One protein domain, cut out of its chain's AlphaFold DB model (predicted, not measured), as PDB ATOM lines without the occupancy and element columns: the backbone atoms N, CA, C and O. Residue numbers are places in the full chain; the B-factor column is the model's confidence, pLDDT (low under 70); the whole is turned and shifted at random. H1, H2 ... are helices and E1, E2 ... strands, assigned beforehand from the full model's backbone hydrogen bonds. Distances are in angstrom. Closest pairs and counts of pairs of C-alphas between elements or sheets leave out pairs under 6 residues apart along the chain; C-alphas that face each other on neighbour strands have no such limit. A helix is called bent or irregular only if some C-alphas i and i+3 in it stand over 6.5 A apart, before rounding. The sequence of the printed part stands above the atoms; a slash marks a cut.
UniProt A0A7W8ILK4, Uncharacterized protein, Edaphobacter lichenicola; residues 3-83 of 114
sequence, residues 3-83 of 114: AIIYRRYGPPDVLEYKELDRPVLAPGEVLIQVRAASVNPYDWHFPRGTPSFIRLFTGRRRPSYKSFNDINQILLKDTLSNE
ATOM      1  N   ALA A   3      63.483 102.083  -8.839       88.00
ATOM      2  CA  ALA A   3      64.596 101.861  -9.757       88.00
ATOM      3  C   ALA A   3      64.326 102.454 -11.146       88.00
ATOM      4  O   ALA A   3      63.183 102.518 -11.596       88.00
ATOM      5  N   ILE A   4      65.397 102.825 -11.847       87.75
ATOM      6  CA  ILE A   4      65.377 103.084 -13.290       87.75
ATOM      7  C   ILE A   4      65.773 101.792 -14.005       87.75
ATOM      8  O   ILE A   4      66.811 101.206 -13.699       87.75
ATOM      9  N   ILE A   5      64.952 101.339 -14.950       88.50
ATOM     10  CA  ILE A   5      65.181 100.115 -15.726       88.50
ATOM     11  C   ILE A   5      65.084 100.381 -17.226       88.50
ATOM     12  O   ILE A   5      64.514 101.376 -17.652       88.50
ATOM     13  N   TYR A   6      65.568  99.452 -18.045       88.44
ATOM     14  CA  TYR A   6      65.333  99.450 -19.489       88.44
ATOM     15  C   TYR A   6      65.263  98.017 -20.008       88.44
ATOM     16  O   TYR A   6      65.994  97.133 -19.564       88.44
ATOM     17  N   ARG A   7      64.336  97.766 -20.938       87.81
ATOM     18  CA  ARG A   7      64.058  96.420 -21.488       87.81
ATOM     19  C   ARG A   7      64.483  96.247 -22.942       87.81
ATOM     20  O   ARG A   7      64.440  95.138 -23.469       87.81
ATOM     21  N   ARG A   8      64.856  97.345 -23.595       90.06
ATOM     22  CA  ARG A   8      65.298  97.415 -24.987       90.06
ATOM     23  C   ARG A   8      66.452  98.397 -25.081       90.06
ATOM     24  O   ARG A   8      66.553  99.296 -24.251       90.06
ATOM     25  N   TYR A   9      67.289  98.214 -26.091       90.38
ATOM     26  CA  TYR A   9      68.296  99.212 -26.397       90.38
ATOM     27  C   TYR A   9      67.654 100.436 -27.047       90.38
ATOM     28  O   TYR A   9      66.704 100.280 -27.818       90.38
ATOM     29  N   GLY A  10      68.192 101.626 -26.796       90.12
ATOM     30  CA  GLY A  10      67.738 102.835 -27.470       90.12
ATOM     31  C   GLY A  10      68.180 104.147 -26.817       90.12
ATOM     32  O   GLY A  10      69.073 104.148 -25.965       90.12
ATOM     33  N   PRO A  11      67.589 105.273 -27.257       89.69
ATOM     34  CA  PRO A  11      67.825 106.596 -26.677       89.69
ATOM     35  C   PRO A  11      67.298 106.672 -25.228       89.69
ATOM     36  O   PRO A  11      66.618 105.745 -24.794       89.69
ATOM     37  N   PRO A  12      67.582 107.750 -24.470       87.12
ATOM     38  CA  PRO A  12      67.196 107.872 -23.055       87.12
ATOM     39  C   PRO A  12      65.723 107.562 -22.741       87.12
ATOM     40  O   PRO A  12      65.430 107.075 -21.656       87.12
ATOM     41  N   ASP A  13      64.817 107.736 -23.703       90.44
ATOM     42  CA  ASP A  13      63.383 107.441 -23.578       90.44
ATOM     43  C   ASP A  13      63.055 105.953 -23.335       90.44
ATOM     44  O   ASP A  13      61.913 105.599 -23.047       90.44
ATOM     45  N   VAL A  14      64.030 105.046 -23.477       89.88
ATOM     46  CA  VAL A  14      63.857 103.629 -23.103       89.88
ATOM     47  C   VAL A  14      64.007 103.378 -21.602       89.88
ATOM     48  O   VAL A  14      63.739 102.259 -21.157       89.88
ATOM     49  N   LEU A  15      64.472 104.375 -20.842       89.44
ATOM     50  CA  LEU A  15      64.581 104.313 -19.392       89.44
ATOM     51  C   LEU A  15      63.193 104.492 -18.764       89.44
ATOM     52  O   LEU A  15      62.483 105.456 -19.028       89.44
ATOM     53  N   GLU A  16      62.818 103.559 -17.900       87.38
ATOM     54  CA  GLU A  16      61.535 103.521 -17.211       87.38
ATOM     55  C   GLU A  16      61.774 103.571 -15.702       87.38
ATOM     56  O   GLU A  16      62.506 102.745 -15.154       87.38
ATOM     57  N   TYR A  17      61.114 104.497 -15.015       90.12
ATOM     58  CA  TYR A  17      61.033 104.466 -13.560       90.12
ATOM     59  C   TYR A  17      60.012 103.417 -13.119       90.12
ATOM     60  O   TYR A  17      58.868 103.432 -13.580       90.12
ATOM     61  N   LYS A  18      60.413 102.502 -12.231       83.25
ATOM     62  CA  LYS A  18      59.536 101.468 -11.676       83.25
ATOM     63  C   LYS A  18      59.734 101.263 -10.191       83.25
ATOM     64  O   LYS A  18      60.838 101.361  -9.660       83.25
ATOM     65  N   GLU A  19      58.642 100.872  -9.555       86.81
ATOM     66  CA  GLU A  19      58.665 100.227  -8.257       86.81
ATOM     67  C   GLU A  19      58.811  98.712  -8.450       86.81
ATOM     68  O   GLU A  19      58.103  98.099  -9.249       86.81
ATOM     69  N   LEU A  20      59.792  98.130  -7.771       82.94
ATOM     70  CA  LEU A  20      60.158  96.718  -7.827       82.94
ATOM     71  C   LEU A  20      60.162  96.128  -6.420       82.94
ATOM     72  O   LEU A  20      60.379  96.847  -5.442       82.94
ATOM     73  N   ASP A  21      60.025  94.814  -6.312       83.44
ATOM     74  CA  ASP A  21      60.183  94.133  -5.031       83.44
ATOM     75  C   ASP A  21      61.606  94.285  -4.483       83.44
ATOM     76  O   ASP A  21      62.583  94.483  -5.214       83.44
ATOM     77  N   ARG A  22      61.728  94.232  -3.156       82.94
ATOM     78  CA  ARG A  22      63.036  94.251  -2.499       82.94
ATOM     79  C   ARG A  22      63.759  92.926  -2.803       82.94
ATOM     80  O   ARG A  22      63.137  91.877  -2.646       82.94
ATOM     81  N   PRO A  23      65.043  92.946  -3.209       81.50
ATOM     82  CA  PRO A  23      65.772  91.722  -3.524       81.50
ATOM     83  C   PRO A  23      65.913  90.820  -2.291       81.50
ATOM     84  O   PRO A  23      66.115  91.305  -1.173       81.50
ATOM     85  N   VAL A  24      65.814  89.510  -2.518       84.12
ATOM     86  CA  VAL A  24      66.057  88.464  -1.515       84.12
ATOM     87  C   VAL A  24      67.539  88.106  -1.549       84.12
ATOM     88  O   VAL A  24      68.080  87.871  -2.626       84.12
ATOM     89  N   LEU A  25      68.182  88.077  -0.383       81.75
ATOM     90  CA  LEU A  25      69.612  87.790  -0.257       81.75
ATOM     91  C   LEU A  25      69.884  86.286  -0.178       81.75
ATOM     92  O   LEU A  25      69.187  85.564   0.539       81.75
ATOM     93  N   ALA A  26      70.941  85.839  -0.851       85.12
ATOM     94  CA  ALA A  26      71.563  84.539  -0.632       85.12
ATOM     95  C   ALA A  26      72.567  84.585   0.544       85.12
ATOM     96  O   ALA A  26      72.988  85.668   0.971       85.12
ATOM     97  N   PRO A  27      72.987  83.426   1.091       86.12
ATOM     98  CA  PRO A  27      74.019  83.385   2.123       86.12
ATOM     99  C   PRO A  27      75.308  84.087   1.674       86.12
ATOM    100  O   PRO A  27      75.842  83.792   0.607       86.12
ATOM    101  N   GLY A  28      75.812  85.000   2.506       87.69
ATOM    102  CA  GLY A  28      77.024  85.779   2.224       87.69
ATOM    103  C   GLY A  28      76.801  87.071   1.427       87.69
ATOM    104  O   GLY A  28      77.758  87.815   1.226       87.69
ATOM    105  N   GLU A  29      75.572  87.379   1.007       85.88
ATOM    106  CA  GLU A  29      75.246  88.652   0.358       85.88
ATOM    107  C   GLU A  29      74.849  89.731   1.374       85.88
ATOM    108  O   GLU A  29      74.325  89.451   2.455       85.88
ATOM    109  N   VAL A  30      75.063  90.995   1.004       85.38
ATOM    110  CA  VAL A  30      74.694  92.160   1.816       85.38
ATOM    111  C   VAL A  30      73.751  93.053   1.024       85.38
ATOM    112  O   VAL A  30      73.986  93.342  -0.149       85.38
ATOM    113  N   LEU A  31      72.696  93.539   1.682       86.00
ATOM    114  CA  LEU A  31      71.767  94.492   1.087       86.00
ATOM    115  C   LEU A  31      72.173  95.929   1.393       86.00
ATOM    116  O   LEU A  31      72.165  96.357   2.546       86.00
ATOM    117  N   ILE A  32      72.453  96.690   0.339       88.06
ATOM    118  CA  ILE A  32      72.859  98.091   0.433       88.06
ATOM    119  C   ILE A  32      71.663  98.994   0.122       88.06
ATOM    120  O   ILE A  32      71.002  98.843  -0.904       88.06
ATOM    121  N   GLN A  33      71.397  99.968   0.997       88.06
ATOM    122  CA  GLN A  33      70.439 101.036   0.715       88.06
ATOM    123  C   GLN A  33      71.147 102.191   0.002       88.06
ATOM    124  O   GLN A  33      71.876 102.966   0.621       88.06
ATOM    125  N   VAL A  34      70.900 102.327  -1.299       88.81
ATOM    126  CA  VAL A  34      71.435 103.434  -2.099       88.81
ATOM    127  C   VAL A  34      70.760 104.741  -1.670       88.81
ATOM    128  O   VAL A  34      69.541 104.874  -1.756       88.81
ATOM    129  N   ARG A  35      71.554 105.702  -1.182       92.12
ATOM    130  CA  ARG A  35      71.093 107.058  -0.823       92.12
ATOM    131  C   ARG A  35      71.271 108.058  -1.963       92.12
ATOM    132  O   ARG A  35      70.478 108.986  -2.077       92.12
ATOM    133  N   ALA A  36      72.302 107.860  -2.781       88.19
ATOM    134  CA  ALA A  36      72.627 108.686  -3.935       88.19
ATOM    135  C   ALA A  36      73.393 107.858  -4.978       88.19
ATOM    136  O   ALA A  36      74.078 106.895  -4.628       88.19
ATOM    137  N   ALA A  37      73.280 108.257  -6.243       85.81
ATOM    138  CA  ALA A  37      74.062 107.748  -7.365       85.81
ATOM    139  C   ALA A  37      74.374 108.913  -8.318       85.81
ATOM    140  O   ALA A  37      73.565 109.833  -8.448       85.81
ATOM    141  N   SER A  38      75.539 108.886  -8.963       86.56
ATOM    142  CA  SER A  38      75.919 109.842 -10.007       86.56
ATOM    143  C   SER A  38      75.720 109.231 -11.391       86.56
ATOM    144  O   SER A  38      75.748 108.013 -11.539       86.56
ATOM    145  N   VAL A  39      75.551 110.086 -12.399       85.62
ATOM    146  CA  VAL A  39      75.554 109.672 -13.806       85.62
ATOM    147  C   VAL A  39      76.933 109.946 -14.384       85.62
ATOM    148  O   VAL A  39      77.419 111.076 -14.342       85.62
ATOM    149  N   ASN A  40      77.555 108.911 -14.930       85.75
ATOM    150  CA  ASN A  40      78.833 108.974 -15.612       85.75
ATOM    151  C   ASN A  40      78.620 108.940 -17.128       85.75
ATOM    152  O   ASN A  40      77.695 108.277 -17.604       85.75
ATOM    153  N   PRO A  41      79.519 109.555 -17.923       79.75
ATOM    154  CA  PRO A  41      79.483 109.422 -19.373       79.75
ATOM    155  C   PRO A  41      79.445 107.967 -19.823       79.75
ATOM    156  O   PRO A  41      78.814 107.684 -20.816       79.75
ATOM    157  N   TYR A  42      80.040 107.025 -19.090       78.62
ATOM    158  CA  TYR A  42      80.030 105.610 -19.466       78.62
ATOM    159  C   TYR A  42      78.632 104.954 -19.413       78.62
ATOM    160  O   TYR A  42      78.359 104.023 -20.173       78.62
ATOM    161  N   ASP A  43      77.711 105.466 -18.593       81.88
ATOM    162  CA  ASP A  43      76.424 104.814 -18.313       81.88
ATOM    163  C   ASP A  43      75.505 104.741 -19.543       81.88
ATOM    164  O   ASP A  43      74.674 103.841 -19.646       81.88
ATOM    165  N   TRP A  44      75.671 105.641 -20.520       81.94
ATOM    166  CA  TRP A  44      74.853 105.689 -21.741       81.94
ATOM    167  C   TRP A  44      75.092 104.522 -22.717       81.94
ATOM    168  O   TRP A  44      74.255 104.263 -23.588       81.94
ATOM    169  N   HIS A  45      76.209 103.804 -22.572       84.50
ATOM    170  CA  HIS A  45      76.658 102.785 -23.514       84.50
ATOM    171  C   HIS A  45      75.808 101.523 -23.398       84.50
ATOM    172  O   HIS A  45      75.437 100.924 -24.408       84.50
ATOM    173  N   PHE A  46      75.402 101.157 -22.179       85.38
ATOM    174  CA  PHE A  46      74.607  99.952 -21.942       85.38
ATOM    175  C   PHE A  46      73.150 100.086 -22.405       85.38
ATOM    176  O   PHE A  46      72.710  99.218 -23.163       85.38
ATOM    177  N   PRO A  47      72.410 101.168 -22.075       86.38
ATOM    178  CA  PRO A  47      71.069 101.383 -22.608       86.38
ATOM    179  C   PRO A  47      71.055 101.541 -24.125       86.38
ATOM    180  O   PRO A  47      70.102 101.113 -24.761       86.38
ATOM    181  N   ARG A  48      72.109 102.086 -24.744       87.81
ATOM    182  CA  ARG A  48      72.196 102.171 -26.213       87.81
ATOM    183  C   ARG A  48      72.675 100.873 -26.865       87.81
ATOM    184  O   ARG A  48      72.356 100.615 -28.026       87.81
ATOM    185  N   GLY A  49      73.403 100.039 -26.127       85.62
ATOM    186  CA  GLY A  49      74.129  98.897 -26.674       85.62
ATOM    187  C   GLY A  49      75.248  99.341 -27.616       85.62
ATOM    188  O   GLY A  49      75.422  98.731 -28.669       85.62
ATOM    189  N   THR A  50      75.938 100.433 -27.271       84.62
ATOM    190  CA  THR A  50      77.034 101.009 -28.056       84.62
ATOM    191  C   THR A  50      78.337 100.971 -27.261       84.62
ATOM    192  O   THR A  50      78.315 101.334 -26.091       84.62
ATOM    193  N   PRO A  51      79.473 100.598 -27.868       82.44
ATOM    194  CA  PRO A  51      79.613 100.153 -29.254       82.44
ATOM    195  C   PRO A  51      78.909  98.806 -29.494       82.44
ATOM    196  O   PRO A  51      78.670  98.051 -28.553       82.44
ATOM    197  N   SER A  52      78.553  98.503 -30.746       82.62
ATOM    198  CA  SER A  52      77.674  97.370 -31.100       82.62
ATOM    199  C   SER A  52      78.139  96.011 -30.558       82.62
ATOM    200  O   SER A  52      77.302  95.146 -30.290       82.62
ATOM    201  N   PHE A  53      79.447  95.825 -30.344       82.19
ATOM    202  CA  PHE A  53      80.003  94.598 -29.770       82.19
ATOM    203  C   PHE A  53      79.557  94.351 -28.320       82.19
ATOM    204  O   PHE A  53      79.478  93.195 -27.913       82.19
ATOM    205  N   ILE A  54      79.183  95.383 -27.548       80.31
ATOM    206  CA  ILE A  54      78.673  95.217 -26.173       80.31
ATOM    207  C   ILE A  54      77.446  94.292 -26.159       80.31
ATOM    208  O   ILE A  54      77.284  93.492 -25.237       80.31
ATOM    209  N   ARG A  55      76.628  94.309 -27.222       86.38
ATOM    210  CA  ARG A  55      75.443  93.445 -27.362       86.38
ATOM    211  C   ARG A  55      75.763  91.951 -27.424       86.38
ATOM    212  O   ARG A  55      74.865  91.144 -27.187       86.38
ATOM    213  N   LEU A  56      77.002  91.561 -27.734       84.62
ATOM    214  CA  LEU A  56      77.430  90.159 -27.662       84.62
ATOM    215  C   LEU A  56      77.385  89.643 -26.217       84.62
ATOM    216  O   LEU A  56      77.045  88.485 -26.001       84.62
ATOM    217  N   PHE A  57      77.645  90.522 -25.243       78.44
ATOM    218  CA  PHE A  57      77.714  90.185 -23.820       78.44
ATOM    219  C   PHE A  57      76.451  90.584 -23.049       78.44
ATOM    220  O   PHE A  57      76.053  89.897 -22.116       78.44
ATOM    221  N   THR A  58      75.780  91.666 -23.454       78.88
ATOM    222  CA  THR A  58      74.586  92.183 -22.763       78.88
ATOM    223  C   THR A  58      73.266  91.697 -23.366       78.88
ATOM    224  O   THR A  58      72.210  91.860 -22.756       78.88
ATOM    225  N   GLY A  59      73.307  91.049 -24.537       84.31
ATOM    226  CA  GLY A  59      72.166  90.427 -25.209       84.31
ATOM    227  C   GLY A  59      71.966  90.948 -26.634       84.31
ATOM    228  O   GLY A  59      71.871  92.152 -26.861       84.31
ATOM    229  N   ARG A  60      71.854  90.037 -27.613       84.12
ATOM    230  CA  ARG A  60      71.898  90.372 -29.053       84.12
ATOM    231  C   ARG A  60      70.781  91.313 -29.523       84.12
ATOM    232  O   ARG A  60      71.039  92.237 -30.288       84.12
ATOM    233  N   ARG A  61      69.530  91.052 -29.124       85.62
ATOM    234  CA  ARG A  61      68.343  91.822 -29.569       85.62
ATOM    235  C   ARG A  61      67.857  92.827 -28.535       85.62
ATOM    236  O   ARG A  61      67.405  93.910 -28.884       85.62
ATOM    237  N   ARG A  62      67.924  92.443 -27.267       85.62
ATOM    238  CA  ARG A  62      67.524  93.257 -26.129       85.62
ATOM    239  C   ARG A  62      68.461  92.960 -24.969       85.62
ATOM    240  O   ARG A  62      68.981  91.839 -24.923       85.62
ATOM    241  N   PRO A  63      68.622  93.910 -24.044       83.75
ATOM    242  CA  PRO A  63      69.338  93.642 -22.822       83.75
ATOM    243  C   PRO A  63      68.752  92.435 -22.084       83.75
ATOM    244  O   PRO A  63      67.533  92.316 -21.922       83.75
ATOM    245  N   SER A  64      69.622  91.525 -21.666       75.25
ATOM    246  CA  SER A  64      69.279  90.335 -20.896       75.25
ATOM    247  C   SER A  64      69.853  90.463 -19.490       75.25
ATOM    248  O   SER A  64      70.860  89.844 -19.161       75.25
ATOM    249  N   TYR A  65      69.183  91.246 -18.649       65.12
ATOM    250  CA  TYR A  65      69.458  91.280 -17.215       65.12
ATOM    251  C   TYR A  65      68.658  90.155 -16.561       65.12
ATOM    252  O   TYR A  65      67.441  90.271 -16.424       65.12
ATOM    253  N   LYS A  66      69.300  89.026 -16.240       51.22
ATOM    254  CA  LYS A  66      68.623  87.923 -15.539       51.22
ATOM    255  C   LYS A  66      68.416  88.258 -14.052       51.22
ATOM    256  O   LYS A  66      67.421  87.824 -13.482       51.22
ATOM    257  N   SER A  67      69.262  89.108 -13.467       45.31
ATOM    258  CA  SER A  67      69.098  89.698 -12.135       45.31
ATOM    259  C   SER A  67      70.045  90.895 -11.939       45.31
ATOM    260  O   SER A  67      71.069  90.996 -12.614       45.31
ATOM    261  N   PHE A  68      69.749  91.786 -10.982       45.19
ATOM    262  CA  PHE A  68      70.688  92.810 -10.479       45.19
ATOM    263  C   PHE A  68      72.026  92.182 -10.018       45.19
ATOM    264  O   PHE A  68      73.071  92.826 -10.092       45.19
ATOM    265  N   ASN A  69      72.010  90.893  -9.651       42.22
ATOM    266  CA  ASN A  69      73.205  90.095  -9.349       42.22
ATOM    267  C   ASN A  69      74.124  89.827 -10.556       42.22
ATOM    268  O   ASN A  69      75.303  89.543 -10.358       42.22
ATOM    269  N   ASP A  70      73.640  89.927 -11.796       45.75
ATOM    270  CA  ASP A  70      74.442  89.570 -12.976       45.75
ATOM    271  C   ASP A  70      75.265  90.741 -13.519       45.75
ATOM    272  O   ASP A  70      76.365  90.537 -14.030       45.75
ATOM    273  N   ILE A  71      74.773  91.978 -13.375       42.22
ATOM    274  CA  ILE A  71      75.473  93.179 -13.865       42.22
ATOM    275  C   ILE A  71      76.795  93.360 -13.108       42.22
ATOM    276  O   ILE A  71      77.833  93.638 -13.708       42.22
ATOM    277  N   ASN A  72      76.773  93.102 -11.801       33.81
ATOM    278  CA  ASN A  72      77.967  93.133 -10.968       33.81
ATOM    279  C   ASN A  72      78.882  91.924 -11.200       33.81
ATOM    280  O   ASN A  72      80.086  92.063 -11.040       33.81
ATOM    281  N   GLN A  73      78.382  90.759 -11.627       35.94
ATOM    282  CA  GLN A  73      79.261  89.614 -11.893       35.94
ATOM    283  C   GLN A  73      80.095  89.754 -13.167       35.94
ATOM    284  O   GLN A  73      81.194  89.211 -13.199       35.94
ATOM    285  N   ILE A  74      79.619  90.478 -14.181       38.69
ATOM    286  CA  ILE A  74      80.410  90.711 -15.401       38.69
ATOM    287  C   ILE A  74      81.512  91.748 -15.140       38.69
ATOM    288  O   ILE A  74      82.609  91.605 -15.660       38.69
ATOM    289  N   LEU A  75      81.250  92.759 -14.300       35.91
ATOM    290  CA  LEU A  75      82.227  93.814 -14.002       35.91
ATOM    291  C   LEU A  75      83.164  93.481 -12.822       35.91
ATOM    292  O   LEU A  75      84.337  93.848 -12.839       35.91
ATOM    293  N   LEU A  76      82.677  92.790 -11.783       36.22
ATOM    294  CA  LEU A  76      83.450  92.539 -10.557       36.22
ATOM    295  C   LEU A  76      84.258  91.242 -10.583       36.22
ATOM    296  O   LEU A  76      85.263  91.186  -9.878       36.22
ATOM    297  N   LYS A  77      83.893  90.218 -11.376       30.95
ATOM    298  CA  LYS A  77      84.752  89.022 -11.498       30.95
ATOM    299  C   LYS A  77      86.114  89.365 -12.092       30.95
ATOM    300  O   LYS A  77      87.117  88.880 -11.585       30.95
ATOM    301  N   ASP A  78      86.135  90.258 -13.075       39.06
ATOM    302  CA  ASP A  78      87.368  90.680 -13.742       39.06
ATOM    303  C   ASP A  78      88.200  91.652 -12.891       39.06
ATOM    304  O   ASP A  78      89.416  91.728 -13.049       39.06
ATOM    305  N   THR A  79      87.563  92.376 -11.963       35.84
ATOM    306  CA  THR A  79      88.237  93.378 -11.117       35.84
ATOM    307  C   THR A  79      88.740  92.794  -9.786       35.84
ATOM    308  O   THR A  79      89.693  93.314  -9.214       35.84
ATOM    309  N   LEU A  80      88.129  91.714  -9.277       35.34
ATOM    310  CA  LEU A  80      88.501  91.090  -7.994       35.34
ATOM    311  C   LEU A  80      89.383  89.836  -8.128       35.34
ATOM    312  O   LEU A  80      89.871  89.333  -7.115       35.34
ATOM    313  N   SER A  81      89.635  89.328  -9.339       37.16
ATOM    314  CA  SER A  81      90.717  88.364  -9.554       37.16
ATOM    315  C   SER A  81      92.055  89.109  -9.528       37.16
ATOM    316  O   SER A  81      92.462  89.690 -10.527       37.16
ATOM    317  N   ASN A  82      92.727  89.103  -8.375       37.28
ATOM    318  CA  ASN A  82      94.052  89.688  -8.103       37.28
ATOM    319  C   ASN A  82      95.226  89.065  -8.900       37.28
ATOM    320  O   ASN A  82      96.363  89.046  -8.442       37.28
ATOM    321  N   GLU A  83      94.977  88.584 -10.110       43.16
ATOM    322  CA  GLU A  83      95.997  88.195 -11.077       43.16
ATOM    323  C   GLU A  83      95.778  89.094 -12.299       43.16
ATOM    324  O   GLU A  83      94.672  89.079 -12.852       43.16
TER     325      GLU A  83
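This is residues 3 to 83 of the 114 residues of an uncharacterized protein of Edaphobacter lichenicola (UniProt A0A7W8ILK4). A small two-stranded hairpin, E1 and E2, stands at one side of a loosely built model, and three helices are set off from it: the short H1 and H2 near each other at about a right angle, and the longer H3 apart from both. A long loop with no named element, residues 20 to 40, swings wide from the hairpin to H1, and its residues 24 to 30 and 32 to 40 stick out, as does the far part of H3 with the tail after it, residues 75 to 83. The printed part has 81 residues, with two named strands and then three named helices in the order E1, E2, H1, H2, H3; the sheet, E1 - E2, is antiparallel. By class it is mostly helix, though under half of the residues, 35, are in named elements. The whole is only just loose, close to compact, with a radius of gyration of the C-alphas of 14.1 A and spans of 38 by 36 by 23 A.

Begin at C-alpha 3, at (64.596, 101.861, -9.757), where strand E1 starts; it takes residues 3 to 5. Its partner E2 takes residues 16 to 19 and is 10.0 A long from first to last C-alpha. Look next at C-alpha 41, at (79.483, 109.422, -19.373), where helix H1 begins; it runs through residues 41 to 48, 12.3 A. H2 follows at residues 52 to 58, 10.3 A. The longest helix, H3, holds residues 68 to 80 and measures 18.1 A; find its end at C-alpha 80, at (88.501, 91.090, -7.994). H1 is neither bent nor irregular, but only just: C-alphas 41 and 44 are 6.4 A apart. H3 is neither bent nor irregular, but only just: C-alphas 74 and 77 are 6.1 A apart.

Start with the sheet. E1 and E2 form a hairpin of antiparallel neighbours, with 138 degrees between their N-to-C directions. The C-alphas of Ile 4 and Tyr 17 face each other at 4.6 A. Here you find N 3 and O 18 within hydrogen-bond range at 2.9 A, and N 16 and O 5 at 2.8 A. E1 is apart from H1, H2 and H3, and E2 is apart from H2 and H3. Move on to H1 and H2, which are close but not clearly touching: their closest C-alphas, those of Phe 46 and Ile 54, are 7.5 A apart. Their lines stand about perpendicular, at 79 degrees. H3 touches no helix, and it is apart from both H1 and H2. In the helix backbones, O i to N i+4 pairs within hydrogen-bond range number 1 of 4 in H1, 1 of 3 in H2 and 4 of 9 in H3; O i to N i+3 pairs within range number 1 of 5, 3 of 4 and 2 of 10.

The two C-alphas farthest apart are those of Asp 13 and Glu 83, at 39.9 A. Without the stretches that stand free, the body has 53 residues and spans 32 by 26 by 16 A. The link from E2 to H1, 21 residues, is long; its C-alphas lie 13 to 22 A from the mean of all C-alphas. The link from H1 to H2 is tight, with 3 residues, while those from E1 to E2 and from H2 to H3 are short, with 10 and 9. The printed part has no cut. The mean pLDDT of the printed part is 75.0; look with care at residues 65 to 83, which are under 70, and at H3 among them, with a mean of 38.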